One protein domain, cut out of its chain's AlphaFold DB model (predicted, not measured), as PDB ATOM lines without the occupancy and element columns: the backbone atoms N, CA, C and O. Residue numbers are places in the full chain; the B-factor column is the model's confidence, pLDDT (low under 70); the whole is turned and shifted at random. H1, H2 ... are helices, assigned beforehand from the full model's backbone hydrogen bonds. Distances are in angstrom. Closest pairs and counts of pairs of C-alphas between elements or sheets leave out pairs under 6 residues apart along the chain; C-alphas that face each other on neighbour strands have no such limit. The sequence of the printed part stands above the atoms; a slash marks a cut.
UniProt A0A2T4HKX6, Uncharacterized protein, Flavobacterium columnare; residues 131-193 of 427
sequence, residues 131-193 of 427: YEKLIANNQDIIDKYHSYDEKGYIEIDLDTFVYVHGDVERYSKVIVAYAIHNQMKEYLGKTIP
ATOM      1  N   TYR A 131     147.204 122.205 180.695       91.31
ATOM      2  CA  TYR A 131     146.338 121.886 181.828       91.31
ATOM      3  C   TYR A 131     145.760 120.470 181.734       91.31
ATOM      4  O   TYR A 131     145.702 119.774 182.743       91.31
ATOM      5  N   GLU A 132     145.379 120.004 180.539       92.25
ATOM      6  CA  GLU A 132     144.833 118.649 180.358       92.25
ATOM      7  C   GLU A 132     145.862 117.580 180.732       92.25
ATOM      8  O   GLU A 132     145.563 116.664 181.502       92.25
ATOM      9  N   LYS A 133     147.098 117.725 180.247       93.81
ATOM     10  CA  LYS A 133     148.188 116.810 180.579       93.81
ATOM     11  C   LYS A 133     148.589 116.895 182.050       93.81
ATOM     12  O   LYS A 133     148.846 115.859 182.668       93.81
ATOM     13  N   LEU A 134     148.657 118.101 182.616       93.81
ATOM     14  CA  LEU A 134     149.023 118.307 184.016       93.81
ATOM     15  C   LEU A 134     148.004 117.652 184.956       93.81
ATOM     16  O   LEU A 134     148.404 116.958 185.889       93.81
ATOM     17  N   ILE A 135     146.709 117.808 184.674       94.00
ATOM     18  CA  ILE A 135     145.621 117.174 185.427       94.00
ATOM     19  C   ILE A 135     145.700 115.648 185.294       94.00
ATOM     20  O   ILE A 135     145.736 114.951 186.305       94.00
ATOM     21  N   ALA A 136     145.809 115.125 184.067       94.38
ATOM     22  CA  ALA A 136     145.848 113.681 183.821       94.38
ATOM     23  C   ALA A 136     147.022 112.983 184.534       94.38
ATOM     24  O   ALA A 136     146.872 111.876 185.049       94.38
ATOM     25  N   ASN A 137     148.181 113.641 184.608       95.75
ATOM     26  CA  ASN A 137     149.361 113.115 185.299       95.75
ATOM     27  C   ASN A 137     149.273 113.200 186.834       95.75
ATOM     28  O   ASN A 137     150.131 112.642 187.515       95.75
ATOM     29  N   ASN A 138     148.277 113.902 187.383       94.69
ATOM     30  CA  ASN A 138     148.125 114.157 188.817       94.69
ATOM     31  C   ASN A 138     146.694 113.868 189.307       94.69
ATOM     32  O   ASN A 138     146.168 114.561 190.183       94.69
ATOM     33  N   GLN A 139     146.063 112.831 188.746       94.88
ATOM     34  CA  GLN A 139     144.700 112.427 189.099       94.88
ATOM     35  C   GLN A 139     144.546 112.098 190.596       94.88
ATOM     36  O   GLN A 139     143.488 112.340 191.166       94.88
ATOM     37  N   ASP A 140     145.621 111.657 191.264       92.81
ATOM     38  CA  ASP A 140     145.660 111.420 192.713       92.81
ATOM     39  C   ASP A 140     145.257 112.652 193.538       92.81
ATOM     40  O   ASP A 140     144.626 112.522 194.588       92.81
ATOM     41  N   ILE A 141     145.597 113.853 193.063       91.44
ATOM     42  CA  ILE A 141     145.275 115.120 193.730       91.44
ATOM     43  C   ILE A 141     143.807 115.490 193.493       91.44
ATOM     44  O   ILE A 141     143.128 115.913 194.429       91.44
ATOM     45  N   ILE A 142     143.310 115.286 192.270       90.62
ATOM     46  CA  ILE A 142     141.920 115.577 191.891       90.62
ATOM     47  C   ILE A 142     140.947 114.657 192.627       90.62
ATOM     48  O   ILE A 142     139.976 115.126 193.221       90.62
ATOM     49  N   ASP A 143     141.242 113.359 192.666       89.75
ATOM     50  CA  ASP A 143     140.432 112.374 193.385       89.75
ATOM     51  C   ASP A 143     140.400 112.689 194.885       89.75
ATOM     52  O   ASP A 143     139.353 112.618 195.535       89.75
ATOM     53  N   LYS A 144     141.547 113.100 195.442       87.81
ATOM     54  CA  LYS A 144     141.638 113.529 196.836       87.81
ATOM     55  C   LYS A 144     140.767 114.757 197.088       87.81
ATOM     56  O   LYS A 144     140.008 114.715 198.052       87.81
ATOM     57  N   TYR A 145     140.830 115.787 196.241       85.00
ATOM     58  CA  TYR A 145     139.994 116.988 196.350       85.00
ATOM     59  C   TYR A 145     138.494 116.647 196.354       85.00
ATOM     60  O   TYR A 145     137.792 116.985 197.308       85.00
ATOM     61  N   HIS A 146     138.016 115.869 195.377       83.94
ATOM     62  CA  HIS A 146     136.605 115.464 195.310       83.94
ATOM     63  C   HIS A 146     136.154 114.618 196.506       83.94
ATOM     64  O   HIS A 146     135.034 114.774 196.989       83.94
ATOM     65  N   SER A 147     137.032 113.772 197.054       81.12
ATOM     66  CA  SER A 147     136.699 112.965 198.234       81.12
ATOM     67  C   SER A 147     136.402 113.787 199.499       81.12
ATOM     68  O   SER A 147     135.838 113.242 200.452       81.12
ATOM     69  N   TYR A 148     136.813 115.061 199.550       70.19
ATOM     70  CA  TYR A 148     136.477 115.981 200.641       70.19
ATOM     71  C   TYR A 148     135.130 116.661 200.422       70.19
ATOM     72  O   TYR A 148     134.352 116.750 201.373       70.19
ATOM     73  N   ASP A 149     134.852 117.070 199.184       66.56
ATOM     74  CA  ASP A 149     133.591 117.698 198.785       66.56
ATOM     75  C   ASP A 149     132.398 116.762 199.074       66.56
ATOM     76  O   ASP A 149     131.428 117.125 199.741       66.56
ATOM     77  N   GLU A 150     132.538 115.475 198.738       63.44
ATOM     78  CA  GLU A 150     131.510 114.455 198.996       63.44
ATOM     79  C   GLU A 150     131.262 114.158 200.489       63.44
ATOM     80  O   GLU A 150     130.207 113.636 200.854       63.44
ATOM     81  N   LYS A 151     132.214 114.470 201.380       62.56
ATOM     82  CA  LYS A 151     132.108 114.169 202.822       62.56
ATOM     83  C   LYS A 151     131.347 115.228 203.622       62.56
ATOM     84  O   LYS A 151     131.180 115.052 204.829       62.56
ATOM     85  N   GLY A 152     130.867 116.296 202.981       54.03
ATOM     86  CA  GLY A 152     130.027 117.314 203.622       54.03
ATOM     87  C   GLY A 152     130.759 118.178 204.652       54.03
ATOM     88  O   GLY A 152     130.119 118.788 205.513       54.03
ATOM     89  N   TYR A 153     132.092 118.235 204.589       53.19
ATOM     90  CA  TYR A 153     132.824 119.336 205.207       53.19
ATOM     91  C   TYR A 153     132.458 120.622 204.451       53.19
ATOM     92  O   TYR A 153     132.140 120.553 203.267       53.19
ATOM     93  N   ILE A 154     132.444 121.773 205.136       54.25
ATOM     94  CA  ILE A 154     132.345 123.110 204.509       54.25
ATOM     95  C   ILE A 154     133.177 123.072 203.227       54.25
ATOM     96  O   ILE A 154     134.318 122.635 203.359       54.25
ATOM     97  N   GLU A 155     132.618 123.451 202.063       56.31
ATOM     98  CA  GLU A 155     133.344 123.550 200.781       56.31
ATOM     99  C   GLU A 155     134.754 124.060 201.079       56.31
ATOM    100  O   GLU A 155     134.937 125.232 201.419       56.31
ATOM    101  N   ILE A 156     135.730 123.147 201.105       61.81
ATOM    102  CA  ILE A 156     137.100 123.528 201.404       61.81
ATOM    103  C   ILE A 156     137.531 124.219 200.130       61.81
ATOM    104  O   ILE A 156     137.686 123.566 199.097       61.81
ATOM    105  N   ASP A 157     137.652 125.541 200.191       70.31
ATOM    106  CA  ASP A 157     138.137 126.306 199.061       70.31
ATOM    107  C   ASP A 157     139.509 125.764 198.628       70.31
ATOM    108  O   ASP A 157     140.260 125.170 199.413       70.31
ATOM    109  N   LEU A 158     139.808 125.922 197.339       71.75
ATOM    110  CA  LEU A 158     141.008 125.369 196.716       71.75
ATOM    111  C   LEU A 158     142.286 125.759 197.472       71.75
ATOM    112  O   LEU A 158     143.184 124.925 197.619       71.75
ATOM    113  N   ASP A 159     142.337 126.976 198.013       68.50
ATOM    114  CA  ASP A 159     143.478 127.505 198.755       68.50
ATOM    115  C   ASP A 159     143.661 126.704 200.044       68.50
ATOM    116  O   ASP A 159     144.736 126.151 200.303       68.50
ATOM    117  N   THR A 160     142.590 126.561 200.828       74.56
ATOM    118  CA  THR A 160     142.600 125.772 202.062       74.56
ATOM    119  C   THR A 160     142.980 124.310 201.789       74.56
ATOM    120  O   THR A 160     143.754 123.724 202.554       74.56
ATOM    121  N   PHE A 161     142.518 123.716 200.683       78.69
ATOM    122  CA  PHE A 161     142.884 122.345 200.313       78.69
ATOM    123  C   PHE A 161     144.391 122.194 200.066       78.69
ATOM    124  O   PHE A 161     145.009 121.258 200.586       78.69
ATOM    125  N   VAL A 162     144.995 123.117 199.311       77.69
ATOM    126  CA  VAL A 162     146.435 123.106 199.013       77.69
ATOM    127  C   VAL A 162     147.259 123.206 200.300       77.69
ATOM    128  O   VAL A 162     148.168 122.400 200.507       77.69
ATOM    129  N   TYR A 163     146.929 124.152 201.187       72.44
ATOM    130  CA  TYR A 163     147.723 124.419 202.392       72.44
ATOM    131  C   TYR A 163     147.674 123.295 203.434       72.44
ATOM    132  O   TYR A 163     148.651 123.079 204.151       72.44
ATOM    133  N   VAL A 164     146.553 122.581 203.552       75.25
ATOM    134  CA  VAL A 164     146.362 121.589 204.626       75.25
ATOM    135  C   VAL A 164     146.925 120.209 204.258       75.25
ATOM    136  O   VAL A 164     147.218 119.406 205.148       75.25
ATOM    137  N   HIS A 165     147.083 119.891 202.968       69.31
ATOM    138  CA  HIS A 165     147.116 118.488 202.540       69.31
ATOM    139  C   HIS A 165     148.282 118.036 201.661       69.31
ATOM    140  O   HIS A 165     148.306 116.838 201.334       69.31
ATOM    141  N   GLY A 166     149.226 118.895 201.280       64.38
ATOM    142  CA  GLY A 166     150.202 118.483 200.276       64.38
ATOM    143  C   GLY A 166     151.518 119.237 200.217       64.38
ATOM    144  O   GLY A 166     151.790 120.174 200.963       64.38
ATOM    145  N   ASP A 167     152.324 118.761 199.272       79.44
ATOM    146  CA  ASP A 167     153.361 119.545 198.618       79.44
ATOM    147  C   ASP A 167     152.678 120.753 197.972       79.44
ATOM    148  O   ASP A 167     151.982 120.611 196.962       79.44
ATOM    149  N   VAL A 168     152.824 121.909 198.622       77.44
ATOM    150  CA  VAL A 168     152.155 123.160 198.253       77.44
ATOM    151  C   VAL A 168     152.422 123.489 196.789       77.44
ATOM    152  O   VAL A 168     151.494 123.858 196.082       77.44
ATOM    153  N   GLU A 169     153.644 123.269 196.300       79.19
ATOM    154  CA  GLU A 169     153.987 123.565 194.915       79.19
ATOM    155  C   GLU A 169     153.216 122.649 193.953       79.19
ATOM    156  O   GLU A 169     152.477 123.124 193.086       79.19
ATOM    157  N   ARG A 170     153.339 121.327 194.118       85.38
ATOM    158  CA  ARG A 170     152.669 120.358 193.234       85.38
ATOM    159  C   ARG A 170     151.145 120.515 193.271       85.38
ATOM    160  O   ARG A 170     150.502 120.469 192.223       85.38
ATOM    161  N   TYR A 171     150.566 120.701 194.457       87.25
ATOM    162  CA  TYR A 171     149.119 120.833 194.638       87.25
ATOM    163  C   TYR A 171     148.604 122.150 194.050       87.25
ATOM    164  O   TYR A 171     147.609 122.119 193.328       87.25
ATOM    165  N   SER A 172     149.294 123.277 194.275       81.19
ATOM    166  CA  SER A 172     148.920 124.569 193.687       81.19
ATOM    167  C   SER A 172     148.832 124.495 192.166       81.19
ATOM    168  O   SER A 172     147.811 124.894 191.612       81.19
ATOM    169  N   LYS A 173     149.847 123.945 191.476       86.06
ATOM    170  CA  LYS A 173     149.838 123.875 189.999       86.06
ATOM    171  C   LYS A 173     148.633 123.102 189.475       86.06
ATOM    172  O   LYS A 173     147.941 123.565 188.572       86.06
ATOM    173  N   VAL A 174     148.382 121.928 190.050       89.12
ATOM    174  CA  VAL A 174     147.331 121.015 189.585       89.12
ATOM    175  C   VAL A 174     145.945 121.589 189.854       89.12
ATOM    176  O   VAL A 174     145.089 121.550 188.974       89.12
ATOM    177  N   ILE A 175     145.729 122.158 191.039       85.94
ATOM    178  CA  ILE A 175     144.435 122.715 191.432       85.94
ATOM    179  C   ILE A 175     144.102 123.990 190.649       85.94
ATOM    180  O   ILE A 175     142.972 124.134 190.180       85.94
ATOM    181  N   VAL A 176     145.081 124.867 190.425       83.25
ATOM    182  CA  VAL A 176     144.920 126.049 189.564       83.25
ATOM    183  C   VAL A 176     144.591 125.622 188.135       83.25
ATOM    184  O   VAL A 176     143.584 126.055 187.578       83.25
ATOM    185  N   ALA A 177     145.368 124.696 187.559       87.94
ATOM    186  CA  ALA A 177     145.107 124.166 186.221       87.94
ATOM    187  C   ALA A 177     143.712 123.534 186.103       87.94
ATOM    188  O   ALA A 177     143.014 123.766 185.116       87.94
ATOM    189  N   TYR A 178     143.276 122.783 187.119       88.38
ATOM    190  CA  TYR A 178     141.938 122.197 187.194       88.38
ATOM    191  C   TYR A 178     140.833 123.263 187.215       88.38
ATOM    192  O   TYR A 178     139.889 123.188 186.422       88.38
ATOM    193  N   ALA A 179     140.972 124.296 188.052       84.44
ATOM    194  CA  ALA A 179     140.026 125.409 188.121       84.44
ATOM    195  C   ALA A 179     139.922 126.155 186.782       84.44
ATOM    196  O   ALA A 179     138.823 126.440 186.296       84.44
ATOM    197  N   ILE A 180     141.059 126.436 186.139       84.19
ATOM    198  CA  ILE A 180     141.096 127.111 184.839       84.19
ATOM    199  C   ILE A 180     140.477 126.245 183.748       84.19
ATOM    200  O   ILE A 180     139.631 126.735 182.999       84.19
ATOM    201  N   HIS A 181     140.860 124.968 183.682       87.88
ATOM    202  CA  HIS A 181     140.328 124.010 182.721       87.88
ATOM    203  C   HIS A 181     138.798 123.940 182.794       87.88
ATOM    204  O   HIS A 181     138.122 124.075 181.771       87.88
ATOM    205  N   ASN A 182     138.239 123.788 183.997       85.44
ATOM    206  CA  ASN A 182     136.793 123.691 184.186       85.44
ATOM    207  C   ASN A 182     136.064 124.979 183.800       85.44
ATOM    208  O   ASN A 182     135.068 124.918 183.085       85.44
ATOM    209  N   GLN A 183     136.593 126.144 184.177       82.19
ATOM    210  CA  GLN A 183     136.002 127.425 183.788       82.19
ATOM    211  C   GLN A 183     136.095 127.659 182.268       82.19
ATOM    212  O   GLN A 183     135.148 128.146 181.653       82.19
ATOM    213  N   MET A 184     137.186 127.257 181.603       84.75
ATOM    214  CA  MET A 184     137.247 127.278 180.134       84.75
ATOM    215  C   MET A 184     136.135 126.413 179.523       84.75
ATOM    216  O   MET A 184     135.430 126.866 178.622       84.75
ATOM    217  N   LYS A 185     135.928 125.188 180.023       85.38
ATOM    218  CA  LYS A 185     134.837 124.315 179.558       85.38
ATOM    219  C   LYS A 185     133.461 124.924 179.827       85.38
ATOM    220  O   LYS A 185     132.618 124.875 178.938       85.38
ATOM    221  N   GLU A 186     133.247 125.521 180.994       83.50
ATOM    222  CA  GLU A 186     131.983 126.161 181.369       83.50
ATOM    223  C   GLU A 186     131.635 127.332 180.435       83.50
ATOM    224  O   GLU A 186     130.553 127.365 179.851       83.50
ATOM    225  N   TYR A 187     132.570 128.263 180.235       78.25
ATOM    226  CA  TYR A 187     132.313 129.512 179.511       78.25
ATOM    227  C   TYR A 187     132.538 129.417 177.992       78.25
ATOM    228  O   TYR A 187     131.910 130.158 177.229       78.25
ATOM    229  N   LEU A 188     133.428 128.531 177.524       76.94
ATOM    230  CA  LEU A 188     133.752 128.361 176.099       76.94
ATOM    231  C   LEU A 188     133.266 127.037 175.496       76.94
ATOM    232  O   LEU A 188     133.289 126.886 174.272       76.94
ATOM    233  N   GLY A 189     132.894 126.050 176.315       83.12
ATOM    234  CA  GLY A 189     132.623 124.677 175.868       83.12
ATOM    235  C   GLY A 189     133.877 123.882 175.475       83.12
ATOM    236  O   GLY A 189     133.769 122.734 175.047       83.12
ATOM    237  N   LYS A 190     135.071 124.478 175.573       85.38
ATOM    238  CA  LYS A 190     136.352 123.867 175.198       85.38
ATOM    239  C   LYS A 190     137.515 124.521 175.942       85.38
ATOM    240  O   LYS A 190     137.415 125.667 176.359       85.38
ATOM    241  N   THR A 191     138.633 123.813 176.010       85.50
ATOM    242  CA  THR A 191     139.910 124.349 176.497       85.50
ATOM    243  C   THR A 191     140.653 124.979 175.324       85.50
ATOM    244  O   THR A 191     140.595 124.463 174.202       85.50
ATOM    245  N   ILE A 192     141.313 126.109 175.559       85.62
ATOM    246  CA  ILE A 192     142.201 126.763 174.592       85.62
ATOM    247  C   ILE A 192     143.533 127.102 175.277       85.62
ATOM    248  O   ILE A 192     143.559 127.151 176.506       85.62
ATOM    249  N   PRO A 193     144.622 127.343 174.524       86.62
ATOM    250  CA  PRO A 193     145.885 127.780 175.116       86.62
ATOM    251  C   PRO A 193     145.717 129.059 175.947       86.62
ATOM    252  O   PRO A 193     145.070 130.011 175.498       86.62
TER     253      PRO A 193
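Overview. This is residues 131 to 193 of the 427 residues of an uncharacterized protein of Flavobacterium columnare (UniProt A0A2T4HKX6). One long helix, H4, has three shorter helices, H1, H2 and H3, packed on its residues 168 to 181; H3 and H4 fold back on each other as a helical hairpin, while H1 and H2 cross H4. Residues 182 to 188 of H4 run on past these contacts, and the link residues 150 to 155 stick out. The printed part has 63 residues with four named helices, in the order H1, H2, H3, H4, and no named strand: the class is all helix. It is compact, with a radius of gyration of the C-alphas of 11.9 A, and spans 31 by 23 by 16 A.

Arrangement. H1, residues 131 to 136, touches H4, residues 168 to 188, with Tyr 131 and Ala 177 as the closest C-alphas, 5.1 A apart. They run opposite ways at a steep tilt of 64 degrees. H2, residues 139 to 149, touches residues 171 to 175 of H4, about perpendicular at 77 degrees; the closest C-alphas, of Ile 141 and Tyr 171, are 6.9 A apart. H3, residues 158 to 165, touches H4 in a hairpin, opposite ways at a shallow tilt of 27 degrees; the closest C-alphas, of Val 162 and Tyr 171, are 5.6 A apart. H4 is the hub. H1 and H3 are apart. Every O i to N i+4 pair is within hydrogen-bond range in H1, H3 and H4, and 6 of 7 in H2.

Along the chain. H1 begins at C-alpha 131, (146.338, 121.886, 181.828), and is 8.5 A long. H2 measures 15.7 A and H3 10.9 A. H4 runs 29.3 A to C-alpha 188 at (133.752, 128.361, 176.099).

Size, cuts and confidence. The C-alphas of Gly 152 and Pro 193, the two farthest apart, are 34.3 A apart. The printed part has no cut and no long link. The model's pLDDT is under 70 at residues 149 to 156, 159, and 165 to 166.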